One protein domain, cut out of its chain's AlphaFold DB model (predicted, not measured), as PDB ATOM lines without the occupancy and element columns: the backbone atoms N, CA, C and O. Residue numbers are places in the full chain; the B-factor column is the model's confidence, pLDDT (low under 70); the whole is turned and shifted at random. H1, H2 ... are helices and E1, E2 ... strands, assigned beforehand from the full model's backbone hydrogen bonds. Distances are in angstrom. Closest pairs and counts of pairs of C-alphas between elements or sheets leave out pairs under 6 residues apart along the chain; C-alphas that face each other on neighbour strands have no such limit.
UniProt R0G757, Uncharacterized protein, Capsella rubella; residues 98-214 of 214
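This is residues 98 to 214 of the 214 residues of an uncharacterized protein of Capsella rubella (UniProt R0G757). Two strongly twisted four-strand sheets are set partly face to face as a small, flattened, barrel-like body: E1 runs beside E5, and the barrel closes loosely where E8 comes near E3 and E4. The hairpin E6 and E7 runs on past this body, and H1 and H2 lie beside that extension. The printed part has 117 residues, with named elements in the order E1 E2 E3 E4 H1 H2 E5 E6 E7 E8; its class is mixed. Each sheet is antiparallel, in the orders E5 E6 E7 E8 and E1 E2 E3 E4. The whole is compact, with a radius of gyration of the C-alphas of 15.0 A, yet elongated, spanning 46 by 29 by 23 A.

E7, residues 193 to 204, is the longest strand, 35.4 A from C-alpha 193 at (31.663, 45.893, -34.820) to C-alpha 204 at (65.730, 45.703, -44.568). E6, residues 179 to 186, measures 23.0 A; E5 is residues 170 to 173 and E8 residues 210 to 213. E1, residues 102 to 107, begins at C-alpha 102 (48.353, 32.422, -40.285) and measures 15.8 A. E2 is residues 110 to 114, E3 residues 120 to 124 and E4 residues 127 to 132. H1, residues 140 to 148, measures 12.1 A, and H2, residues 155 to 162, 10.3 A.

E5 E6 E7 E8 is a meander, each strand the antiparallel neighbour of the one before. N 172 and O 180 of E5 and E6 are 2.9 A apart, within hydrogen-bond range. E7 pairs in a staggered way, with E6 over residues 193 to 200 (N 200 and O 179, 2.7 A) and with E8 over residues 201 to 204 (N 201 and O 213, 2.8 A). E1 E2 E3 E4 is a second meander, with N 105 and O 112 at 2.8 A, N 121 and O 113 at 2.8 A, and N 122 and O 131 at 2.8 A. The closest C-alphas of E1 and E5, Cys 105 and Ser 172, are 5.8 A apart; those of E3 and E8, Trp 122 and Ile 210, are 7.9 A apart. E1 and E7 are apart. H1 is on the sheet E5 E6 E7 E8 but over none of its strands; its closest C-alpha pair with E6 is Ala 145 and Val 185, 7.7 A. H2 only grazes this sheet, with residues 161 to 162. H1 and H2 only just touch, with 3 pairs of C-alphas within 8 A, the closest being Leu 146 and Ala 158 at 7.1 A, and are about perpendicular at 85 degrees. In both helices every O i to N i+4 pair is within hydrogen-bond range.

The C-alphas farthest apart, Arg 189 and Glu 206, are 47.7 A apart. The printed part has no cut, and no link is long. The model's mean pLDDT over the printed part is 73.5; residues 98 to 100, 117, 137 to 169 and 186 to 190 are under 70.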
ATOM      1  N   ARG A  98      55.357  24.010 -36.224       65.00
ATOM      2  CA  ARG A  98      53.950  23.832 -36.644       65.00
ATOM      3  C   ARG A  98      52.922  24.614 -35.811       65.00
ATOM      4  O   ARG A  98      53.123  24.851 -34.617       65.00
ATOM      5  N   GLY A  99      51.781  24.902 -36.436       62.88
ATOM      6  CA  GLY A  99      50.513  25.305 -35.826       62.88
ATOM      7  C   GLY A  99      50.422  26.777 -35.436       62.88
ATOM      8  O   GLY A  99      49.584  27.135 -34.615       62.88
ATOM      9  N   ASN A 100      51.313  27.622 -35.957       64.88
ATOM     10  CA  ASN A 100      51.520  28.971 -35.428       64.88
ATOM     11  C   ASN A 100      51.562  30.073 -36.485       64.88
ATOM     12  O   ASN A 100      51.799  31.226 -36.113       64.88
ATOM     13  N   ARG A 101      51.363  29.746 -37.768       73.62
ATOM     14  CA  ARG A 101      51.401  30.722 -38.858       73.62
ATOM     15  C   ARG A 101      50.059  30.861 -39.521       73.62
ATOM     16  O   ARG A 101      49.431  29.874 -39.866       73.62
ATOM     17  N   MET A 102      49.643  32.105 -39.697       74.88
ATOM     18  CA  MET A 102      48.353  32.422 -40.285       74.88
ATOM     19  C   MET A 102      48.516  33.534 -41.307       74.88
ATOM     20  O   MET A 102      49.321  34.449 -41.127       74.88
ATOM     21  N   ASP A 103      47.697  33.454 -42.348       79.69
ATOM     22  CA  ASP A 103      47.456  34.538 -43.292       79.69
ATOM     23  C   ASP A 103      48.702  35.076 -44.011       79.69
ATOM     24  O   ASP A 103      49.202  36.179 -43.778       79.69
ATOM     25  N   TRP A 104      49.226  34.235 -44.897       85.44
ATOM     26  CA  TRP A 104      50.410  34.530 -45.679       85.44
ATOM     27  C   TRP A 104      50.159  35.605 -46.745       85.44
ATOM     28  O   TRP A 104      49.200  35.556 -47.520       85.44
ATOM     29  N   CYS A 105      51.095  36.542 -46.859       88.62
ATOM     30  CA  CYS A 105      51.193  37.470 -47.977       88.62
ATOM     31  C   CYS A 105      52.625  37.504 -48.528       88.62
ATOM     32  O   CYS A 105      53.576  37.074 -47.876       88.62
ATOM     33  N   ALA A 106      52.770  38.018 -49.749       90.25
ATOM     34  CA  ALA A 106      54.067  38.241 -50.367       90.25
ATOM     35  C   ALA A 106      54.292  39.734 -50.623       90.25
ATOM     36  O   ALA A 106      53.393  40.440 -51.099       90.25
ATOM     37  N   ILE A 107      55.510  40.196 -50.342       90.12
ATOM     38  CA  ILE A 107      56.012  41.519 -50.725       90.12
ATOM     39  C   ILE A 107      57.368  41.314 -51.392       90.12
ATOM     40  O   ILE A 107      58.322  40.822 -50.785       90.12
ATOM     41  N   GLY A 108      57.450  41.666 -52.674       88.56
ATOM     42  CA  GLY A 108      58.620  41.348 -53.487       88.56
ATOM     43  C   GLY A 108      58.855  39.836 -53.539       88.56
ATOM     44  O   GLY A 108      58.019  39.097 -54.052       88.56
ATOM     45  N   LYS A 109      59.999  39.387 -53.012       90.12
ATOM     46  CA  LYS A 109      60.406  37.970 -52.971       90.12
ATOM     47  C   LYS A 109      60.275  37.333 -51.588       90.12
ATOM     48  O   LYS A 109      60.722  36.209 -51.399       90.12
ATOM     49  N   LEU A 110      59.721  38.061 -50.622       90.75
ATOM     50  CA  LEU A 110      59.643  37.628 -49.235       90.75
ATOM     51  C   LEU A 110      58.204  37.327 -48.851       90.75
ATOM     52  O   LEU A 110      57.260  37.964 -49.334       90.75
ATOM     53  N   LEU A 111      58.069  36.346 -47.971       90.19
ATOM     54  CA  LEU A 111      56.810  35.950 -47.374       90.19
ATOM     55  C   LEU A 111      56.658  36.607 -46.015       90.19
ATOM     56  O   LEU A 111      57.627  36.714 -45.266       90.19
ATOM     57  N   TYR A 112      55.429  36.992 -45.700       89.94
ATOM     58  CA  TYR A 112      55.036  37.526 -44.407       89.94
ATOM     59  C   TYR A 112      53.793  36.799 -43.924       89.94
ATOM     60  O   TYR A 112      52.929  36.451 -44.724       89.94
ATOM     61  N   CYS A 113      53.690  36.585 -42.622       85.12
ATOM     62  CA  CYS A 113      52.513  35.988 -42.003       85.12
ATOM     63  C   CYS A 113      52.392  36.460 -40.556       85.12
ATOM     64  O   CYS A 113      53.338  37.008 -39.980       85.12
ATOM     65  N   PHE A 114      51.250  36.198 -39.935       81.25
ATOM     66  CA  PHE A 114      51.159  36.269 -38.484       81.25
ATOM     67  C   PHE A 114      51.805  35.043 -37.855       81.25
ATOM     68  O   PHE A 114      51.645  33.931 -38.345       81.25
ATOM     69  N   GLY A 115      52.540  35.267 -36.774       75.69
ATOM     70  CA  GLY A 115      53.082  34.251 -35.886       75.69
ATOM     71  C   GLY A 115      52.351  34.217 -34.543       75.69
ATOM     72  O   GLY A 115      51.322  34.865 -34.328       75.69
ATOM     73  N   THR A 116      52.944  33.510 -33.582       70.00
ATOM     74  CA  THR A 116      52.444  33.470 -32.200       70.00
ATOM     75  C   THR A 116      52.313  34.867 -31.594       70.00
ATOM     76  O   THR A 116      53.177  35.728 -31.761       70.00
ATOM     77  N   ARG A 117      51.234  35.074 -30.826       66.88
ATOM     78  CA  ARG A 117      50.956  36.321 -30.087       66.88
ATOM     79  C   ARG A 117      50.835  37.568 -30.978       66.88
ATOM     80  O   ARG A 117      51.123  38.669 -30.521       66.88
ATOM     81  N   GLY A 118      50.422  37.397 -32.237       70.25
ATOM     82  CA  GLY A 118      50.172  38.502 -33.170       70.25
ATOM     83  C   GLY A 118      51.433  39.163 -33.729       70.25
ATOM     84  O   GLY A 118      51.356  40.242 -34.311       70.25
ATOM     85  N   LYS A 119      52.594  38.522 -33.566       79.69
ATOM     86  CA  LYS A 119      53.844  38.967 -34.186       79.69
ATOM     87  C   LYS A 119      53.756  38.835 -35.698       79.69
ATOM     88  O   LYS A 119      53.161  37.885 -36.196       79.69
ATOM     89  N   ILE A 120      54.393  39.745 -36.424       86.06
ATOM     90  CA  ILE A 120      54.568  39.592 -37.868       86.06
ATOM     91  C   ILE A 120      55.888  38.867 -38.096       86.06
ATOM     92  O   ILE A 120      56.941  39.304 -37.632       86.06
ATOM     93  N   MET A 121      55.813  37.746 -38.797       87.56
ATOM     94  CA  MET A 121      56.957  36.936 -39.184       87.56
ATOM     95  C   MET A 121      57.250  37.160 -40.660       87.56
ATOM     96  O   MET A 121      56.336  37.424 -41.442       87.56
ATOM     97  N   TRP A 122      58.513  37.021 -41.042       91.62
ATOM     98  CA  TRP A 122      58.944  37.024 -42.429       91.62
ATOM     99  C   TRP A 122      59.890  35.861 -42.704       91.62
ATOM    100  O   TRP A 122      60.620  35.414 -41.814       91.62
ATOM    101  N   CYS A 123      59.878  35.354 -43.930       88.88
ATOM    102  CA  CYS A 123      60.775  34.287 -44.350       88.88
ATOM    103  C   CYS A 123      61.026  34.329 -45.862       88.88
ATOM    104  O   CYS A 123      60.322  35.019 -46.612       88.88
ATOM    105  N   GLU A 124      62.039  33.596 -46.313       87.81
ATOM    106  CA  GLU A 124      62.219  33.333 -47.739       87.81
ATOM    107  C   GLU A 124      61.316  32.148 -48.141       87.81
ATOM    108  O   GLU A 124      61.045  31.279 -47.310       87.81
ATOM    109  N   PRO A 125      60.816  32.074 -49.387       82.62
ATOM    110  CA  PRO A 125      59.952  30.966 -49.810       82.62
ATOM    111  C   PRO A 125      60.625  29.594 -49.695       82.62
ATOM    112  O   PRO A 125      59.962  28.593 -49.427       82.62
ATOM    113  N   ASP A 126      61.948  29.577 -49.858       78.75
ATOM    114  CA  ASP A 126      62.788  28.389 -49.741       78.75
ATOM    115  C   ASP A 126      63.355  28.212 -48.319       78.75
ATOM    116  O   ASP A 126      64.057  27.248 -48.056       78.75
ATOM    117  N   GLU A 127      63.057  29.085 -47.357       82.69
ATOM    118  CA  GLU A 127      63.462  28.917 -45.955       82.69
ATOM    119  C   GLU A 127      62.294  29.329 -45.073       82.69
ATOM    120  O   GLU A 127      62.179  30.479 -44.655       82.69
ATOM    121  N   LEU A 128      61.391  28.383 -44.817       77.19
ATOM    122  CA  LEU A 128      60.176  28.699 -44.080       77.19
ATOM    123  C   LEU A 128      60.422  29.012 -42.617       77.19
ATOM    124  O   LEU A 128      59.520  29.576 -42.022       77.19
ATOM    125  N   ASP A 129      61.572  28.706 -42.018       81.25
ATOM    126  CA  ASP A 129      61.859  29.080 -40.629       81.25
ATOM    127  C   ASP A 129      61.924  30.614 -40.496       81.25
ATOM    128  O   ASP A 129      62.893  31.281 -40.851       81.25
ATOM    129  N   GLY A 130      60.824  31.192 -40.014       82.38
ATOM    130  CA  GLY A 130      60.571  32.620 -40.093       82.38
ATOM    131  C   GLY A 130      61.261  33.386 -38.981       82.38
ATOM    132  O   GLY A 130      61.380  32.921 -37.843       82.38
ATOM    133  N   LYS A 131      61.661  34.610 -39.308       89.69
ATOM    134  CA  LYS A 131      62.219  35.593 -38.381       89.69
ATOM    135  C   LYS A 131      61.158  36.636 -38.059       89.69
ATOM    136  O   LYS A 131      60.283  36.929 -38.867       89.69
ATOM    137  N   GLU A 132      61.208  37.181 -36.854       90.12
ATOM    138  CA  GLU A 132      60.286  38.239 -36.438       90.12
ATOM    139  C   GLU A 132      60.640  39.559 -37.139       90.12
ATOM    140  O   GLU A 132      61.820  39.896 -37.283       90.12
ATOM    141  N   VAL A 133      59.623  40.304 -37.579       90.88
ATOM    142  CA  VAL A 133      59.788  41.695 -38.014       90.88
ATOM    143  C   VAL A 133      60.026  42.557 -36.775       90.88
ATOM    144  O   VAL A 133      59.189  42.618 -35.875       90.88
ATOM    145  N   LYS A 134      61.181  43.222 -36.724       91.44
ATOM    146  CA  LYS A 134      61.623  44.036 -35.584       91.44
ATOM    147  C   LYS A 134      60.990  45.428 -35.597       91.44
ATOM    148  O   LYS A 134      60.486  45.877 -36.622       91.44
ATOM    149  N   GLY A 135      61.050  46.136 -34.469       86.88
ATOM    150  CA  GLY A 135      60.544  47.513 -34.363       86.88
ATOM    151  C   GLY A 135      59.023  47.617 -34.253       86.88
ATOM    152  O   GLY A 135      58.480  48.714 -34.324       86.88
ATOM    153  N   LEU A 136      58.347  46.480 -34.061       81.38
ATOM    154  CA  LEU A 136      56.901  46.373 -33.848       81.38
ATOM    155  C   LEU A 136      56.557  45.968 -32.399       81.38
ATOM    156  O   LEU A 136      55.476  45.434 -32.137       81.38
ATOM    157  N   ASP A 137      57.493  46.179 -31.468       67.12
ATOM    158  CA  ASP A 137      57.432  45.748 -30.071       67.12
ATOM    159  C   ASP A 137      56.095  46.129 -29.404       67.12
ATOM    160  O   ASP A 137      55.620  47.257 -29.536       67.12
ATOM    161  N   VAL A 138      55.481  45.162 -28.704       52.06
ATOM    162  CA  VAL A 138      54.179  45.255 -27.997       52.06
ATOM    163  C   VAL A 138      53.126  46.050 -28.786       52.06
ATOM    164  O   VAL A 138      52.453  46.910 -28.232       52.06
ATOM    165  N   VAL A 139      53.031  45.771 -30.092       54.69
ATOM    166  CA  VAL A 139      51.978  46.167 -31.038       54.69
ATOM    167  C   VAL A 139      51.279  47.461 -30.614       54.69
ATOM    168  O   VAL A 139      50.294  47.431 -29.875       54.69
ATOM    169  N   GLN A 140      51.757  48.603 -31.114       51.69
ATOM    170  CA  GLN A 140      51.137  49.929 -30.966       51.69
ATOM    171  C   GLN A 140      49.594  49.883 -31.088       51.69
ATOM    172  O   GLN A 140      48.903  50.723 -30.524       51.69
ATOM    173  N   TRP A 141      49.035  48.891 -31.791       57.22
ATOM    174  CA  TRP A 141      47.601  48.635 -31.933       57.22
ATOM    175  C   TRP A 141      46.895  48.140 -30.675       57.22
ATOM    176  O   TRP A 141      45.765  48.557 -30.459       57.22
ATOM    177  N   CYS A 142      47.527  47.335 -29.816       49.41
ATOM    178  CA  CYS A 142      47.001  47.052 -28.479       49.41
ATOM    179  C   CYS A 142      46.851  48.370 -27.714       49.41
ATOM    180  O   CYS A 142      45.795  48.639 -27.156       49.41
ATOM    181  N   VAL A 143      47.857  49.251 -27.779       51.16
ATOM    182  CA  VAL A 143      47.799  50.592 -27.175       51.16
ATOM    183  C   VAL A 143      46.743  51.483 -27.848       51.16
ATOM    184  O   VAL A 143      46.031  52.197 -27.147       51.16
ATOM    185  N   PHE A 144      46.586  51.449 -29.176       48.88
ATOM    186  CA  PHE A 144      45.542  52.203 -29.889       48.88
ATOM    187  C   PHE A 144      44.133  51.688 -29.574       48.88
ATOM    188  O   PHE A 144      43.251  52.496 -29.307       48.88
ATOM    189  N   ALA A 145      43.922  50.371 -29.544       49.06
ATOM    190  CA  ALA A 145      42.658  49.750 -29.164       49.06
ATOM    191  C   ALA A 145      42.318  50.045 -27.695       49.06
ATOM    192  O   ALA A 145      41.176  50.383 -27.393       49.06
ATOM    193  N   LEU A 146      43.311  49.999 -26.795       48.84
ATOM    194  CA  LEU A 146      43.187  50.410 -25.391       48.84
ATOM    195  C   LEU A 146      42.831  51.900 -25.253       48.84
ATOM    196  O   LEU A 146      41.977  52.245 -24.444       48.84
ATOM    197  N   LYS A 147      43.445  52.790 -26.045       52.25
ATOM    198  CA  LYS A 147      43.139  54.234 -26.043       52.25
ATOM    199  C   LYS A 147      41.768  54.553 -26.647       52.25
ATOM    200  O   LYS A 147      41.111  55.483 -26.195       52.25
ATOM    201  N   ALA A 148      41.336  53.805 -27.659       50.22
ATOM    202  CA  ALA A 148      40.030  53.972 -28.292       50.22
ATOM    203  C   ALA A 148      38.885  53.461 -27.406       50.22
ATOM    204  O   ALA A 148      37.846  54.106 -27.285       50.22
ATOM    205  N   ASN A 149      39.106  52.340 -26.718       53.03
ATOM    206  CA  ASN A 149      38.238  51.843 -25.657       53.03
ATOM    207  C   ASN A 149      38.667  52.445 -24.317       53.03
ATOM    208  O   ASN A 149      39.233  51.724 -23.501       53.03
ATOM    209  N   ASN A 150      38.349  53.723 -24.070       48.75
ATOM    210  CA  ASN A 150      38.594  54.514 -22.840       48.75
ATOM    211  C   ASN A 150      38.332  53.825 -21.459       48.75
ATOM    212  O   ASN A 150      38.400  54.489 -20.428       48.75
ATOM    213  N   CYS A 151      38.000  52.531 -21.381       51.34
ATOM    214  CA  CYS A 151      37.710  51.750 -20.177       51.34
ATOM    215  C   CYS A 151      38.182  50.271 -20.219       51.34
ATOM    216  O   CYS A 151      37.592  49.442 -19.524       51.34
ATOM    217  N   ALA A 152      39.200  49.879 -20.994       49.50
ATOM    218  CA  ALA A 152      39.811  48.556 -20.797       49.50
ATOM    219  C   ALA A 152      40.675  48.574 -19.518       49.50
ATOM    220  O   ALA A 152      41.871  48.829 -19.554       49.50
ATOM    221  N   MET A 153      40.029  48.360 -18.370       47.22
ATOM    222  CA  MET A 153      40.607  48.438 -17.017       47.22
ATOM    223  C   MET A 153      41.642  47.341 -16.691       47.22
ATOM    224  O   MET A 153      42.150  47.310 -15.574       47.22
ATOM    225  N   ASP A 154      41.937  46.427 -17.618       51.31
ATOM    226  CA  ASP A 154      42.770  45.251 -17.363       51.31
ATOM    227  C   ASP A 154      43.458  44.778 -18.655       51.31
ATOM    228  O   ASP A 154      42.795  44.458 -19.648       51.31
ATOM    229  N   GLU A 155      44.793  44.701 -18.633       50.34
ATOM    230  CA  GLU A 155      45.618  44.136 -19.711       50.34
ATOM    231  C   GLU A 155      45.175  42.711 -20.075       50.34
ATOM    232  O   GLU A 155      45.180  42.330 -21.245       50.34
ATOM    233  N   THR A 156      44.697  41.938 -19.099       48.81
ATOM    234  CA  THR A 156      44.182  40.575 -19.290       48.81
ATOM    235  C   THR A 156      42.898  40.558 -20.124       48.81
ATOM    236  O   THR A 156      42.668  39.632 -20.906       48.81
ATOM    237  N   LEU A 157      42.060  41.594 -19.997       45.25
ATOM    238  CA  LEU A 157      40.836  41.760 -20.780       45.25
ATOM    239  C   LEU A 157      41.144  42.278 -22.189       45.25
ATOM    240  O   LEU A 157      40.474  41.877 -23.130       45.25
ATOM    241  N   ALA A 158      42.182  43.103 -22.353       49.34
ATOM    242  CA  ALA A 158      42.680  43.518 -23.664       49.34
ATOM    243  C   ALA A 158      43.250  42.329 -24.448       49.34
ATOM    244  O   ALA A 158      42.895  42.143 -25.607       49.34
ATOM    245  N   TRP A 159      44.020  41.452 -23.799       46.88
ATOM    246  CA  TRP A 159      44.456  40.185 -24.391       46.88
ATOM    247  C   TRP A 159      43.277  39.277 -24.748       46.88
ATOM    248  O   TRP A 159      43.273  38.688 -25.824       46.88
ATOM    249  N   LYS A 160      42.245  39.200 -23.899       39.53
ATOM    250  CA  LYS A 160      41.026  38.434 -24.203       39.53
ATOM    251  C   LYS A 160      40.187  39.048 -25.325       39.53
ATOM    252  O   LYS A 160      39.662  38.283 -26.113       39.53
ATOM    253  N   LEU A 161      40.076  40.377 -25.423       41.28
ATOM    254  CA  LEU A 161      39.281  41.099 -26.432       41.28
ATOM    255  C   LEU A 161      39.988  41.222 -27.791       41.28
ATOM    256  O   LEU A 161      39.323  41.236 -28.819       41.28
ATOM    257  N   HIS A 162      41.319  41.321 -27.809       44.38
ATOM    258  CA  HIS A 162      42.125  41.415 -29.033       44.38
ATOM    259  C   HIS A 162      42.483  40.029 -29.598       44.38
ATOM    260  O   HIS A 162      42.754  39.893 -30.787       44.38
ATOM    261  N   MET A 163      42.429  38.982 -28.762       46.69
ATOM    262  CA  MET A 163      42.643  37.584 -29.152       46.69
ATOM    263  C   MET A 163      41.385  36.714 -28.992       46.69
ATOM    264  O   MET A 163      41.518  35.509 -28.783       46.69
ATOM    265  N   THR A 164      40.166  37.272 -29.063       39.62
ATOM    266  CA  THR A 164      38.941  36.447 -29.111       39.62
ATOM    267  C   THR A 164      38.928  35.648 -30.413       39.62
ATOM    268  O   THR A 164      38.457  36.160 -31.424       39.62
ATOM    269  N   GLU A 165      39.504  34.445 -30.370       41.88
ATOM    270  CA  GLU A 165      39.451  33.275 -31.271       41.88
ATOM    271  C   GLU A 165      39.670  33.463 -32.792       41.88
ATOM    272  O   GLU A 165      40.080  32.512 -33.438       41.88
ATOM    273  N   ASN A 166      39.502  34.660 -33.366       43.75
ATOM    274  CA  ASN A 166      39.644  35.021 -34.787       43.75
ATOM    275  C   ASN A 166      40.193  36.469 -34.973       43.75
ATOM    276  O   ASN A 166      39.921  37.131 -35.976       43.75
ATOM    277  N   GLY A 167      40.886  37.011 -33.958       45.44
ATOM    278  CA  GLY A 167      41.149  38.449 -33.733       45.44
ATOM    279  C   GLY A 167      42.133  39.173 -34.669       45.44
ATOM    280  O   GLY A 167      42.216  40.398 -34.625       45.44
ATOM    281  N   LEU A 168      42.821  38.471 -35.569       53.81
ATOM    282  CA  LEU A 168      43.531  39.074 -36.703       53.81
ATOM    283  C   LEU A 168      42.791  38.659 -37.965       53.81
ATOM    284  O   LEU A 168      42.620  37.473 -38.223       53.81
ATOM    285  N   SER A 169      42.260  39.633 -38.702       61.47
ATOM    286  CA  SER A 169      41.308  39.329 -39.773       61.47
ATOM    287  C   SER A 169      41.985  39.176 -41.118       61.47
ATOM    288  O   SER A 169      41.535  38.356 -41.917       61.47
ATOM    289  N   ARG A 170      43.000  40.011 -41.396       76.88
ATOM    290  CA  ARG A 170      43.726  39.929 -42.659       76.88
ATOM    291  C   ARG A 170      45.103  40.607 -42.653       76.88
ATOM    292  O   ARG A 170      45.203  41.748 -42.209       76.88
ATOM    293  N   LEU A 171      46.112  39.976 -43.236       83.75
ATOM    294  CA  LEU A 171      47.402  40.513 -43.634       83.75
ATOM    295  C   LEU A 171      47.400  40.627 -45.159       83.75
ATOM    296  O   LEU A 171      47.054  39.708 -45.902       83.75
ATOM    297  N   SER A 172      47.745  41.807 -45.650       86.69
ATOM    298  CA  SER A 172      47.813  42.089 -47.075       86.69
ATOM    299  C   SER A 172      49.012  42.970 -47.381       86.69
ATOM    300  O   SER A 172      49.734  43.395 -46.479       86.69
ATOM    301  N   SER A 173      49.229  43.239 -48.659       89.38
ATOM    302  CA  SER A 173      50.233  44.182 -49.124       89.38
ATOM    303  C   SER A 173      49.597  45.207 -50.049       89.38
ATOM    304  O   SER A 173      48.635  44.914 -50.764       89.38
ATOM    305  N   ASN A 174      50.108  46.434 -50.013       89.38
ATOM    306  CA  ASN A 174      49.695  47.485 -50.936       89.38
ATOM    307  C   ASN A 174      50.716  47.672 -52.069       89.38
ATOM    308  O   ASN A 174      51.796  47.080 -52.079       89.38
ATOM    309  N   SER A 175      50.389  48.535 -53.031       87.12
ATOM    310  CA  SER A 175      51.247  48.820 -54.189       87.12
ATOM    311  C   SER A 175      52.585  49.484 -53.843       87.12
ATOM    312  O   SER A 175      53.468  49.526 -54.697       87.12
ATOM    313  N   ARG A 176      52.755  49.993 -52.615       88.19
ATOM    314  CA  ARG A 176      54.002  50.606 -52.127       88.19
ATOM    315  C   ARG A 176      54.966  49.579 -51.533       88.19
ATOM    316  O   ARG A 176      56.090  49.939 -51.213       88.19
ATOM    317  N   GLY A 177      54.539  48.321 -51.394       88.69
ATOM    318  CA  GLY A 177      55.313  47.285 -50.715       88.69
ATOM    319  C   GLY A 177      55.206  47.344 -49.191       88.69
ATOM    320  O   GLY A 177      56.052  46.783 -48.503       88.69
ATOM    321  N   ASN A 178      54.171  48.001 -48.665       91.88
ATOM    322  CA  ASN A 178      53.884  48.024 -47.235       91.88
ATOM    323  C   ASN A 178      52.927  46.889 -46.874       91.88
ATOM    324  O   ASN A 178      52.076  46.500 -47.684       91.88
ATOM    325  N   ILE A 179      53.039  46.384 -45.647       90.44
ATOM    326  CA  ILE A 179      52.033  45.478 -45.088       90.44
ATOM    327  C   ILE A 179      50.822  46.315 -44.691       90.44
ATOM    328  O   ILE A 179      50.962  47.377 -44.095       90.44
ATOM    329  N   VAL A 180      49.625  45.821 -44.983       89.12
ATOM    330  CA  VAL A 180      48.386  46.358 -44.425       89.12
ATOM    331  C   VAL A 180      47.754  45.273 -43.575       89.12
ATOM    332  O   VAL A 180      47.500  44.170 -44.062       89.12
ATOM    333  N   VAL A 181      47.503  45.583 -42.309       84.75
ATOM    334  CA  VAL A 181      46.834  44.671 -41.385       84.75
ATOM    335  C   VAL A 181      45.446  45.180 -41.066       84.75
ATOM    336  O   VAL A 181      45.266  46.369 -40.823       84.75
ATOM    337  N   PHE A 182      44.486  44.259 -41.051       81.56
ATOM    338  CA  PHE A 182      43.096  44.495 -40.701       81.56
ATOM    339  C   PHE A 182      42.715  43.702 -39.454       81.56
ATOM    340  O   PHE A 182      42.992  42.502 -39.350       81.56
ATOM    341  N   TRP A 183      42.003  44.352 -38.539       78.25
ATOM    342  CA  TRP A 183      41.456  43.707 -37.351       78.25
ATOM    343  C   TRP A 183      40.066  44.233 -37.030       78.25
ATOM    344  O   TRP A 183      39.680  45.343 -37.401       78.25
ATOM    345  N   LYS A 184      39.294  43.397 -36.344       74.19
ATOM    346  CA  LYS A 184      37.954  43.737 -35.885       74.19
ATOM    347  C   LYS A 184      38.020  44.231 -34.449       74.19
ATOM    348  O   LYS A 184      38.705  43.638 -33.620       74.19
ATOM    349  N   VAL A 185      37.273  45.284 -34.150       72.12
ATOM    350  CA  VAL A 185      37.116  45.819 -32.798       72.12
ATOM    351  C   VAL A 185      35.648  45.728 -32.415       72.12
ATOM    352  O   VAL A 185      34.786  46.324 -33.059       72.12
ATOM    353  N   HIS A 186      35.358  44.964 -31.367       67.88
ATOM    354  CA  HIS A 186      34.031  44.943 -30.766       67.88
ATOM    355  C   HIS A 186      33.922  46.090 -29.760       67.88
ATOM    356  O   HIS A 186      34.706  46.151 -28.809       67.88
ATOM    357  N   ILE A 187      32.950  46.986 -29.939       69.12
ATOM    358  CA  ILE A 187      32.771  48.124 -29.034       69.12
ATOM    359  C   ILE A 187      31.983  47.656 -27.798       69.12
ATOM    360  O   ILE A 187      30.816  47.266 -27.929       69.12
ATOM    361  N   PRO A 188      32.570  47.683 -26.585       63.81
ATOM    362  CA  PRO A 188      31.909  47.202 -25.377       63.81
ATOM    363  C   PRO A 188      30.578  47.912 -25.127       63.81
ATOM    364  O   PRO A 188      30.458  49.118 -25.329       63.81
ATOM    365  N   ARG A 189      29.590  47.166 -24.616       65.06
ATOM    366  CA  ARG A 189      28.240  47.676 -24.291       65.06
ATOM    367  C   ARG A 189      27.449  48.187 -25.503       65.06
ATOM    368  O   ARG A 189      26.420  48.833 -25.332       65.06
ATOM    369  N   THR A 190      27.901  47.864 -26.710       67.94
ATOM    370  CA  THR A 190      27.147  48.031 -27.951       67.94
ATOM    371  C   THR A 190      27.191  46.724 -28.743       67.94
ATOM    372  O   THR A 190      28.071  45.900 -28.514       67.94
ATOM    373  N   GLU A 191      26.283  46.552 -29.702       75.62
ATOM    374  CA  GLU A 191      26.350  45.470 -30.703       75.62
ATOM    375  C   GLU A 191      27.174  45.884 -31.942       75.62
ATOM    376  O   GLU A 191      27.034  45.311 -33.023       75.62
ATOM    377  N   ARG A 192      27.999  46.936 -31.830       73.62
ATOM    378  CA  ARG A 192      28.757  47.476 -32.963       73.62
ATOM    379  C   ARG A 192      30.108  46.786 -33.111       73.62
ATOM    380  O   ARG A 192      30.884  46.670 -32.162       73.62
ATOM    381  N   LEU A 193      30.389  46.416 -34.355       75.44
ATOM    382  CA  LEU A 193      31.663  45.893 -34.820       75.44
ATOM    383  C   LEU A 193      32.305  46.916 -35.758       75.44
ATOM    384  O   LEU A 193      31.690  47.314 -36.748       75.44
ATOM    385  N   GLU A 194      33.542  47.303 -35.478       75.94
ATOM    386  CA  GLU A 194      34.337  48.154 -36.361       75.94
ATOM    387  C   GLU A 194      35.460  47.354 -37.021       75.94
ATOM    388  O   GLU A 194      36.035  46.447 -36.417       75.94
ATOM    389  N   LEU A 195      35.776  47.699 -38.270       80.06
ATOM    390  CA  LEU A 195      36.931  47.174 -38.992       80.06
ATOM    391  C   LEU A 195      38.005  48.256 -39.038       80.06
ATOM    392  O   LEU A 195      37.776  49.342 -39.565       80.06
ATOM    393  N   TRP A 196      39.159  47.949 -38.466       81.12
ATOM    394  CA  TRP A 196      40.293  48.854 -38.353       81.12
ATOM    395  C   TRP A 196      41.439  48.352 -39.225       81.12
ATOM    396  O   TRP A 196      41.513  47.162 -39.545       81.12
ATOM    397  N   SER A 197      42.332  49.266 -39.608       83.88
ATOM    398  CA  SER A 197      43.524  48.925 -40.376       83.88
ATOM    399  C   SER A 197      44.731  49.779 -40.015       83.88
ATOM    400  O   SER A 197      44.582  50.949 -39.662       83.88
ATOM    401  N   ALA A 198      45.920  49.216 -40.195       84.69
ATOM    402  CA  ALA A 198      47.195  49.910 -40.100       84.69
ATOM    403  C   ALA A 198      48.077  49.529 -41.286       84.69
ATOM    404  O   ALA A 198      48.091  48.375 -41.721       84.69
ATOM    405  N   GLU A 199      48.811  50.511 -41.790       89.19
ATOM    406  CA  GLU A 199      49.848  50.320 -42.793       89.19
ATOM    407  C   GLU A 199      51.199  50.241 -42.079       89.19
ATOM    408  O   GLU A 199      51.442  50.991 -41.144       89.19
ATOM    409  N   ILE A 200      52.055  49.310 -42.485       90.12
ATOM    410  CA  ILE A 200      53.385  49.101 -41.918       90.12
ATOM    411  C   ILE A 200      54.389  49.184 -43.055       90.12
ATOM    412  O   ILE A 200      54.408  48.338 -43.955       90.12
ATOM    413  N   SER A 201      55.244  50.194 -42.989       92.50
ATOM    414  CA  SER A 201      56.399  50.313 -43.868       92.50
ATOM    415  C   SER A 201      57.497  49.364 -43.414       92.50
ATOM    416  O   SER A 201      57.743  49.224 -42.217       92.50
ATOM    417  N   LEU A 202      58.146  48.706 -44.373       93.06
ATOM    418  CA  LEU A 202      59.192  47.723 -44.115       93.06
ATOM    419  C   LEU A 202      60.545  48.214 -44.625       93.06
ATOM    420  O   LEU A 202      60.661  48.710 -45.744       93.06
ATOM    421  N   GLU A 203      61.581  47.999 -43.825       93.50
ATOM    422  CA  GLU A 203      62.964  48.326 -44.154       93.50
ATOM    423  C   GLU A 203      63.865  47.129 -43.839       93.50
ATOM    424  O   GLU A 203      63.855  46.601 -42.725       93.50
ATOM    425  N   ARG A 204      64.681  46.700 -44.810       91.56
ATOM    426  CA  ARG A 204      65.730  45.703 -44.568       91.56
ATOM    427  C   ARG A 204      67.010  46.423 -44.151       91.56
ATOM    428  O   ARG A 204      67.523  47.233 -44.917       91.56
ATOM    429  N   ARG A 205      67.519  46.125 -42.955       91.00
ATOM    430  CA  ARG A 205      68.704  46.782 -42.374       91.00
ATOM    431  C   ARG A 205      69.967  45.932 -42.511       91.00
ATOM    432  O   ARG A 205      69.907  44.751 -42.868       91.00
ATOM    433  N   GLU A 206      71.119  46.537 -42.214       82.62
ATOM    434  CA  GLU A 206      72.397  45.823 -42.119       82.62
ATOM    435  C   GLU A 206      72.273  44.634 -41.150       82.62
ATOM    436  O   GLU A 206      71.720  44.757 -40.058       82.62
ATOM    437  N   GLY A 207      72.726  43.455 -41.586       83.06
ATOM    438  CA  GLY A 207      72.503  42.179 -40.887       83.06
ATOM    439  C   GLY A 207      71.339  41.343 -41.435       83.06
ATOM    440  O   GLY A 207      71.186  40.187 -41.057       83.06
ATOM    441  N   GLY A 208      70.552  41.885 -42.371       86.38
ATOM    442  CA  GLY A 208      69.519  41.144 -43.102       86.38
ATOM    443  C   GLY A 208      68.162  41.070 -42.401       86.38
ATOM    444  O   GLY A 208      67.232  40.525 -42.994       86.38
ATOM    445  N   ASP A 209      68.046  41.642 -41.202       92.00
ATOM    446  CA  ASP A 209      66.792  41.781 -40.464       92.00
ATOM    447  C   ASP A 209      65.838  42.775 -41.131       92.00
ATOM    448  O   ASP A 209      66.256  43.777 -41.719       92.00
ATOM    449  N   ILE A 210      64.540  42.522 -40.968       93.81
ATOM    450  CA  ILE A 210      63.473  43.410 -41.429       93.81
ATOM    451  C   ILE A 210      62.887  44.150 -40.238       93.81
ATOM    452  O   ILE A 210      62.530  43.541 -39.229       93.81
ATOM    453  N   TRP A 211      62.784  45.464 -40.383       93.62
ATOM    454  CA  TRP A 211      62.184  46.376 -39.425       93.62
ATOM    455  C   TRP A 211      60.882  46.943 -39.981       93.62
ATOM    456  O   TRP A 211      60.803  47.282 -41.160       93.62
ATOM    457  N   GLY A 212      59.867  47.029 -39.127       91.25
ATOM    458  CA  GLY A 212      58.575  47.627 -39.430       91.25
ATOM    459  C   GLY A 212      58.405  48.992 -38.765       91.25
ATOM    460  O   GLY A 212      58.980  49.264 -37.712       91.25
ATOM    461  N   THR A 213      57.604  49.863 -39.371       89.06
ATOM    462  CA  THR A 213      57.147  51.131 -38.778       89.06
ATOM    463  C   THR A 213      55.718  51.413 -39.236       89.06
ATOM    464  O   THR A 213      55.437  51.295 -40.426       89.06
ATOM    465  N   ILE A 214      54.829  51.735 -38.290       83.94
ATOM    466  CA  ILE A 214      53.406  52.049 -38.527       83.94
ATOM    467  C   ILE A 214      53.247  53.528 -38.873       83.94
ATOM    468  O   ILE A 214      53.839  54.348 -38.133       83.94
TER     469      ILE A 214